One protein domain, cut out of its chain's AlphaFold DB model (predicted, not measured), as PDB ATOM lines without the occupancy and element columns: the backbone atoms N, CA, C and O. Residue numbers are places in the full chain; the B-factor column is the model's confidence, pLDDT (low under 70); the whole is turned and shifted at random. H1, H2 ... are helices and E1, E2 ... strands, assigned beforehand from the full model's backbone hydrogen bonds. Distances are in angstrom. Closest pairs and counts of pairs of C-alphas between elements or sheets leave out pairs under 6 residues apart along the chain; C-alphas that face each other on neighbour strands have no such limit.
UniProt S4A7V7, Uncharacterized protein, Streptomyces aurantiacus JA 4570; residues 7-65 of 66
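AT A GLANCE: This is residues 7 to 65 of the 66 residues of an uncharacterized protein of Streptomyces aurantiacus JA 4570 (UniProt S4A7V7). A narrow three-strand sheet has one helix, H1, over one face, making two layers, and its other face is bare. The strands form a meander, each the antiparallel neighbour of the one before, in the order E1, E2, E3. Of 59 printed residues under half are in named elements, E1, E2, E3, H1 along the chain, class mixed. The outline is elongated, 38 by 21 by 14 A, and only just compact, close to loose, with a radius of gyration of the C-alphas of 12.3 A.

IN THESE COORDINATES: E1, residues 7 to 11, starts at C-alpha 7 (44.369, -37.770, -26.992). E2, residues 22 to 28, spans 20.2 A; E3 is residues 34 to 36. H1, residues 50 to 63, spans 20.3 A, ending at C-alpha 63 (42.340, -50.975, -41.351).

HOW THE PARTS SIT: Within hydrogen-bond range are N 9 and O 24, 2.9 A, in hairpin E1 and E2, and N 27 and O 35, 2.8 A, in hairpin E2 and E3. H1, every O i to N i+4 pair within range, is on the sheet; its closest C-alphas to E2 are Ala 53 and Ala 25, 5.2 A.

THE WHOLE: The printed part has no cut. The link E3 to H1 is long. Residues 13 to 20, 38 to 48 and 64 to 65 have pLDDT under 70.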
ATOM      1  N   ASP A   7      44.160 -39.158 -27.394       88.94
ATOM      2  CA  ASP A   7      44.369 -37.770 -26.992       88.94
ATOM      3  C   ASP A   7      43.919 -36.845 -28.123       88.94
ATOM      4  O   ASP A   7      44.312 -37.032 -29.280       88.94
ATOM      5  N   THR A   8      43.106 -35.841 -27.800       85.88
ATOM      6  CA  THR A   8      42.592 -34.853 -28.753       85.88
ATOM      7  C   THR A   8      43.128 -33.459 -28.433       85.88
ATOM      8  O   THR A   8      43.341 -33.088 -27.281       85.88
ATOM      9  N   SER A   9      43.389 -32.666 -29.471       83.94
ATOM     10  CA  SER A   9      43.764 -31.257 -29.328       83.94
ATOM     11  C   SER A   9      43.166 -30.424 -30.449       83.94
ATOM     12  O   SER A   9      43.082 -30.874 -31.596       83.94
ATOM     13  N   GLN A  10      42.767 -29.199 -30.119       83.31
ATOM     14  CA  GLN A  10      42.375 -28.205 -31.104       83.31
ATOM     15  C   GLN A  10      43.590 -27.347 -31.459       83.31
ATOM     16  O   GLN A  10      44.292 -26.850 -30.580       83.31
ATOM     17  N   GLN A  11      43.844 -27.186 -32.750       77.06
ATOM     18  CA  GLN A  11      44.984 -26.452 -33.278       77.06
ATOM     19  C   GLN A  11      44.503 -25.329 -34.193       77.06
ATOM     20  O   GLN A  11      43.548 -25.488 -34.953       77.06
ATOM     21  N   CYS A  12      45.185 -24.190 -34.118       73.38
ATOM     22  CA  CYS A  12      45.057 -23.111 -35.084       73.38
ATOM     23  C   CYS A  12      46.189 -23.292 -36.109       73.38
ATOM     24  O   CYS A  12      47.349 -23.078 -35.759       73.38
ATOM     25  N   PRO A  13      45.896 -23.762 -37.334       67.44
ATOM     26  CA  PRO A  13      46.927 -24.073 -38.319       67.44
ATOM     27  C   PRO A  13      47.584 -22.813 -38.897       67.44
ATOM     28  O   PRO A  13      48.697 -22.896 -39.405       67.44
ATOM     29  N   SER A  14      46.919 -21.658 -38.807       67.81
ATOM     30  CA  SER A  14      47.455 -20.363 -39.218       67.81
ATOM     31  C   SER A  14      46.886 -19.248 -38.345       67.81
ATOM     32  O   SER A  14      45.671 -19.146 -38.189       67.81
ATOM     33  N   LEU A  15      47.761 -18.390 -37.811       67.12
ATOM     34  CA  LEU A  15      47.355 -17.177 -37.090       67.12
ATOM     35  C   LEU A  15      46.754 -16.118 -38.028       67.12
ATOM     36  O   LEU A  15      45.955 -15.304 -37.572       67.12
ATOM     37  N   ASP A  16      47.101 -16.159 -39.319       68.56
ATOM     38  CA  ASP A  16      46.561 -15.264 -40.351       68.56
ATOM     39  C   ASP A  16      45.139 -15.666 -40.782       68.56
ATOM     40  O   ASP A  16      44.389 -14.850 -41.317       68.56
ATOM     41  N   GLU A  17      44.733 -16.913 -40.504       62.91
ATOM     42  CA  GLU A  17      43.380 -17.420 -40.747       62.91
ATOM     43  C   GLU A  17      42.829 -18.152 -39.503       62.91
ATOM     44  O   GLU A  17      42.651 -19.375 -39.496       62.91
ATOM     45  N   PRO A  18      42.515 -17.416 -38.418       58.84
ATOM     46  CA  PRO A  18      42.112 -18.006 -37.140       58.84
ATOM     47  C   PRO A  18      40.773 -18.762 -37.214       58.84
ATOM     48  O   PRO A  18      40.452 -19.556 -36.328       58.84
ATOM     49  N   SER A  19      39.987 -18.566 -38.279       60.25
ATOM     50  CA  SER A  19      38.760 -19.324 -38.555       60.25
ATOM     51  C   SER A  19      39.005 -20.798 -38.884       60.25
ATOM     52  O   SER A  19      38.069 -21.595 -38.768       60.25
ATOM     53  N   ALA A  20      40.235 -21.167 -39.248       64.38
ATOM     54  CA  ALA A  20      40.622 -22.508 -39.669       64.38
ATOM     55  C   ALA A  20      40.944 -23.456 -38.497       64.38
ATOM     56  O   ALA A  20      41.811 -24.311 -38.628       64.38
ATOM     57  N   LEU A  21      40.270 -23.334 -37.343       70.88
ATOM     58  CA  LEU A  21      40.466 -24.265 -36.222       70.88
ATOM     59  C   LEU A  21      40.306 -25.719 -36.685       70.88
ATOM     60  O   LEU A  21      39.328 -26.065 -37.353       70.88
ATOM     61  N   ALA A  22      41.260 -26.554 -36.294       75.81
ATOM     62  CA  ALA A  22      41.352 -27.943 -36.698       75.81
ATOM     63  C   ALA A  22      41.475 -28.860 -35.480       75.81
ATOM     64  O   ALA A  22      42.128 -28.510 -34.499       75.81
ATOM     65  N   TRP A  23      40.871 -30.045 -35.543       82.00
ATOM     66  CA  TRP A  23      41.034 -31.065 -34.509       82.00
ATOM     67  C   TRP A  23      42.079 -32.097 -34.923       82.00
ATOM     68  O   TRP A  23      42.141 -32.544 -36.072       82.00
ATOM     69  N   VAL A  24      42.905 -32.482 -33.959       83.75
ATOM     70  CA  VAL A  24      43.914 -33.524 -34.104       83.75
ATOM     71  C   VAL A  24      43.670 -34.571 -33.035       83.75
ATOM     72  O   VAL A  24      43.524 -34.227 -31.866       83.75
ATOM     73  N   ALA A  25      43.653 -35.838 -33.441       87.81
ATOM     74  CA  ALA A  25      43.634 -36.976 -32.535       87.81
ATOM     75  C   ALA A  25      44.927 -37.774 -32.694       87.81
ATOM     76  O   ALA A  25      45.452 -37.917 -33.808       87.81
ATOM     77  N   VAL A  26      45.435 -38.293 -31.580       88.88
ATOM     78  CA  VAL A  26      46.637 -39.119 -31.520       88.88
ATOM     79  C   VAL A  26      46.352 -40.369 -30.699       88.88
ATOM     80  O   VAL A  26      45.723 -40.305 -29.648       88.88
ATOM     81  N   VAL A  27      46.839 -41.514 -31.177       90.25
ATOM     82  CA  VAL A  27      46.799 -42.783 -30.447       90.25
ATOM     83  C   VAL A  27      48.190 -43.380 -30.392       90.25
ATOM     84  O   VAL A  27      48.853 -43.550 -31.419       90.25
ATOM     85  N   ARG A  28      48.613 -43.766 -29.189       88.62
ATOM     86  CA  ARG A  28      49.799 -44.598 -28.999       88.62
ATOM     87  C   ARG A  28      49.407 -46.068 -29.039       88.62
ATOM     88  O   ARG A  28      48.607 -46.538 -28.236       88.62
ATOM     89  N   ARG A  29      49.979 -46.802 -29.987       83.94
ATOM     90  CA  ARG A  29      49.785 -48.248 -30.113       83.94
ATOM     91  C   ARG A  29      50.660 -49.009 -29.114       83.94
ATOM     92  O   ARG A  29      51.672 -48.499 -28.634       83.94
ATOM     93  N   ALA A  30      50.306 -50.274 -28.883       81.25
ATOM     94  CA  ALA A  30      51.087 -51.195 -28.054       81.25
ATOM     95  C   ALA A  30      52.506 -51.456 -28.600       81.25
ATOM     96  O   ALA A  30      53.416 -51.729 -27.826       81.25
ATOM     97  N   ASP A  31      52.721 -51.314 -29.914       83.56
ATOM     98  CA  ASP A  31      54.040 -51.417 -30.564       83.56
ATOM     99  C   ASP A  31      54.896 -50.140 -30.418       83.56
ATOM    100  O   ASP A  31      55.954 -50.021 -31.034       83.56
ATOM    101  N   GLY A  32      54.426 -49.161 -29.639       82.88
ATOM    102  CA  GLY A  32      55.088 -47.879 -29.428       82.88
ATOM    103  C   GLY A  32      54.915 -46.877 -30.571       82.88
ATOM    104  O   GLY A  32      55.353 -45.736 -30.424       82.88
ATOM    105  N   LYS A  33      54.263 -47.244 -31.685       86.25
ATOM    106  CA  LYS A  33      54.036 -46.325 -32.809       86.25
ATOM    107  C   LYS A  33      52.885 -45.369 -32.513       86.25
ATOM    108  O   LYS A  33      51.884 -45.737 -31.896       86.25
ATOM    109  N   LEU A  34      53.019 -44.144 -33.010       86.75
ATOM    110  CA  LEU A  34      51.978 -43.125 -32.940       86.75
ATOM    111  C   LEU A  34      51.153 -43.129 -34.227       86.75
ATOM    112  O   LEU A  34      51.697 -43.116 -35.332       86.75
ATOM    113  N   LEU A  35      49.834 -43.122 -34.071       87.12
ATOM    114  CA  LEU A  35      48.884 -42.817 -35.132       87.12
ATOM    115  C   LEU A  35      48.317 -41.429 -34.879       87.12
ATOM    116  O   LEU A  35      47.975 -41.097 -33.752       87.12
ATOM    117  N   ARG A  36      48.227 -40.628 -35.933       85.06
ATOM    118  CA  ARG A  36      47.806 -39.229 -35.875       85.06
ATOM    119  C   ARG A  36      46.879 -38.923 -37.058       85.06
ATOM    120  O   ARG A  36      46.996 -39.557 -38.120       85.06
ATOM    121  N   THR A  37      45.997 -37.936 -36.911       81.56
ATOM    122  CA  THR A  37      45.252 -37.370 -38.050       81.56
ATOM    123  C   THR A  37      46.199 -36.747 -39.086       81.56
ATOM    124  O   THR A  37      47.239 -36.178 -38.750       81.56
ATOM    125  N   ARG A  38      45.914 -36.945 -40.381       67.88
ATOM    126  CA  ARG A  38      46.896 -36.680 -41.458       67.88
ATOM    127  C   ARG A  38      47.246 -35.192 -41.551       67.88
ATOM    128  O   ARG A  38      48.415 -34.823 -41.484       67.88
ATOM    129  N   GLU A  39      46.217 -34.370 -41.587       62.09
ATOM    130  CA  GLU A  39      46.233 -32.915 -41.579       62.09
ATOM    131  C   GLU A  39      45.055 -32.542 -40.683       62.09
ATOM    132  O   GLU A  39      44.029 -33.227 -40.735       62.09
ATOM    133  N   GLY A  40      45.219 -31.574 -39.775       58.19
ATOM    134  CA  GLY A  40      44.126 -31.174 -38.890       58.19
ATOM    135  C   GLY A  40      42.862 -30.971 -39.726       58.19
ATOM    136  O   GLY A  40      42.929 -30.347 -40.781       58.19
ATOM    137  N   THR A  41      41.741 -31.563 -39.324       56.59
ATOM    138  CA  THR A  41      40.505 -31.483 -40.107       56.59
ATOM    139  C   THR A  41      40.066 -30.023 -40.148       56.59
ATOM    140  O   THR A  41      39.563 -29.495 -39.161       56.59
ATOM    141  N   VAL A  42      40.340 -29.340 -41.264       51.88
ATOM    142  CA  VAL A  42      40.082 -27.905 -41.409       51.88
ATOM    143  C   VAL A  42      38.595 -27.674 -41.641       51.88
ATOM    144  O   VAL A  42      37.906 -28.426 -42.333       51.88
ATOM    145  N   ARG A  43      38.111 -26.591 -41.040       53.44
ATOM    146  CA  ARG A  43      36.734 -26.101 -40.999       53.44
ATOM    147  C   ARG A  43      36.171 -25.641 -42.358       53.44
ATOM    148  O   ARG A  43      35.496 -24.619 -42.418       53.44
ATOM    149  N   SER A  44      36.364 -26.381 -43.450       47.59
ATOM    150  CA  SER A  44      35.577 -26.164 -44.668       47.59
ATOM    151  C   SER A  44      34.343 -27.072 -44.648       47.59
ATOM    152  O   SER A  44      34.366 -28.244 -45.018       47.59
ATOM    153  N   SER A  45      33.260 -26.497 -44.137       50.81
ATOM    154  CA  SER A  45      31.875 -26.753 -44.544       50.81
ATOM    155  C   SER A  45      31.182 -28.106 -44.329       50.81
ATOM    156  O   SER A  45      30.006 -28.138 -44.687       50.81
ATOM    157  N   ARG A  46      31.727 -29.163 -43.682       48.19
ATOM    158  CA  ARG A  46      30.806 -30.225 -43.171       48.19
ATOM    159  C   ARG A  46      31.185 -31.165 -42.016       48.19
ATOM    160  O   ARG A  46      30.243 -31.598 -41.370       48.19
ATOM    161  N   HIS A  47      32.445 -31.467 -41.674       51.97
ATOM    162  CA  HIS A  47      32.720 -32.499 -40.637       51.97
ATOM    163  C   HIS A  47      34.029 -32.321 -39.831       51.97
ATOM    164  O   HIS A  47      34.680 -33.297 -39.484       51.97
ATOM    165  N   ALA A  48      34.448 -31.096 -39.504       60.88
ATOM    166  CA  ALA A  48      35.651 -30.863 -38.691       60.88
ATOM    167  C   ALA A  48      35.331 -30.782 -37.183       60.88
ATOM    168  O   ALA A  48      35.308 -29.699 -36.599       60.88
ATOM    169  N   THR A  49      35.038 -31.922 -36.557       73.00
ATOM    170  CA  THR A  49      34.784 -32.033 -35.109       73.00
ATOM    171  C   THR A  49      35.848 -32.895 -34.433       73.00
ATOM    172  O   THR A  49      36.531 -33.678 -35.092       73.00
ATOM    173  N   GLU A  50      35.969 -32.782 -33.108       80.62
ATOM    174  CA  GLU A  50      36.773 -33.700 -32.289       80.62
ATOM    175  C   GLU A  50      36.449 -35.168 -32.616       80.62
ATOM    176  O   GLU A  50      37.349 -35.979 -32.825       80.62
ATOM    177  N   GLN A  51      35.159 -35.476 -32.788       81.50
ATOM    178  CA  GLN A  51      34.690 -36.803 -33.179       81.50
ATOM    179  C   GLN A  51      35.250 -37.258 -34.532       81.50
ATOM    180  O   GLN A  51      35.705 -38.388 -34.647       81.50
ATOM    181  N   ALA A  52      35.295 -36.389 -35.543       79.00
ATOM    182  CA  ALA A  52      35.860 -36.754 -36.843       79.00
ATOM    183  C   ALA A  52      37.365 -37.060 -36.761       79.00
ATOM    184  O   ALA A  52      37.865 -37.934 -37.472       79.00
ATOM    185  N   ALA A  53      38.093 -36.368 -35.877       82.00
ATOM    186  CA  ALA A  53      39.494 -36.677 -35.612       82.00
ATOM    187  C   ALA A  53      39.644 -38.061 -34.952       82.00
ATOM    188  O   ALA A  53      40.513 -38.832 -35.361       82.00
ATOM    189  N   ILE A  54      38.770 -38.394 -33.994       85.94
ATOM    190  CA  ILE A  54      38.692 -39.719 -33.355       85.94
ATOM    191  C   ILE A  54      38.355 -40.809 -34.386       85.94
ATOM    192  O   ILE A  54      39.014 -41.852 -34.413       85.94
ATOM    193  N   ASP A  55      37.379 -40.574 -35.261       84.69
ATOM    194  CA  ASP A  55      36.938 -41.535 -36.276       84.69
ATOM    195  C   ASP A  55      38.050 -41.838 -37.296       84.69
ATOM    196  O   ASP A  55      38.244 -42.998 -37.675       84.69
ATOM    197  N   ASP A  56      38.841 -40.834 -37.700       84.69
ATOM    198  CA  ASP A  56      39.990 -41.014 -38.602       84.69
ATOM    199  C   ASP A  56      41.078 -41.900 -37.973       84.69
ATOM    200  O   ASP A  56      41.527 -42.875 -38.588       84.69
ATOM    201  N   VAL A  57      41.491 -41.626 -36.727       86.12
ATOM    202  CA  VAL A  57      42.499 -42.469 -36.057       86.12
ATOM    203  C   VAL A  57      41.967 -43.860 -35.720       86.12
ATOM    204  O   VAL A  57      42.715 -44.834 -35.826       86.12
ATOM    205  N   THR A  58      40.679 -43.982 -35.402       85.50
ATOM    206  CA  THR A  58      40.016 -45.274 -35.162       85.50
ATOM    207  C   THR A  58      39.963 -46.111 -36.436       85.50
ATOM    208  O   THR A  58      40.315 -47.288 -36.418       85.50
ATOM    209  N   THR A  59      39.634 -45.497 -37.572       85.50
ATOM    210  CA  THR A  59      39.672 -46.155 -38.885       85.50
ATOM    211  C   THR A  59      41.084 -46.635 -39.230       85.50
ATOM    212  O   THR A  59      41.276 -47.761 -39.687       85.50
ATOM    213  N   LYS A  60      42.115 -45.826 -38.950       84.88
ATOM    214  CA  LYS A  60      43.521 -46.226 -39.150       84.88
ATOM    215  C   LYS A  60      43.950 -47.384 -38.247       84.88
ATOM    216  O   LYS A  60      44.787 -48.189 -38.659       84.88
ATOM    217  N   LEU A  61      43.408 -47.472 -37.032       84.69
ATOM    218  CA  LEU A  61      43.639 -48.597 -36.121       84.69
ATOM    219  C   LEU A  61      43.018 -49.894 -36.659       84.69
ATOM    220  O   LEU A  61      43.661 -50.944 -36.601       84.69
ATOM    221  N   THR A  62      41.802 -49.832 -37.207       82.25
ATOM    222  CA  THR A  62      41.079 -51.019 -37.692       82.25
ATOM    223  C   THR A  62      41.582 -51.506 -39.052       82.25
ATOM    224  O   THR A  62      41.799 -52.703 -39.211       82.25
ATOM    225  N   GLN A  63      41.877 -50.610 -40.000       75.62
ATOM    226  CA  GLN A  63      42.340 -50.975 -41.351       75.62
ATOM    227  C   GLN A  63      43.731 -51.629 -41.395       75.62
ATOM    228  O   GLN A  63      44.053 -52.322 -42.354       75.62
ATOM    229  N   ARG A  64      44.578 -51.410 -40.382       58.62
ATOM    230  CA  ARG A  64      45.931 -51.998 -40.293       58.62
ATOM    231  C   ARG A  64      46.007 -53.270 -39.447       58.62
ATOM    232  O   ARG A  64      47.108 -53.749 -39.183       58.62
ATOM    233  N   SER A  65      44.864 -53.770 -38.984       51.66
ATOM    234  CA  SER A  65      44.768 -55.001 -38.193       51.66
ATOM    235  C   SER A  65      44.385 -56.230 -39.040       51.66
ATOM    236  O   SER A  65      44.046 -57.263 -38.469       51.66
TER     237      SER A  65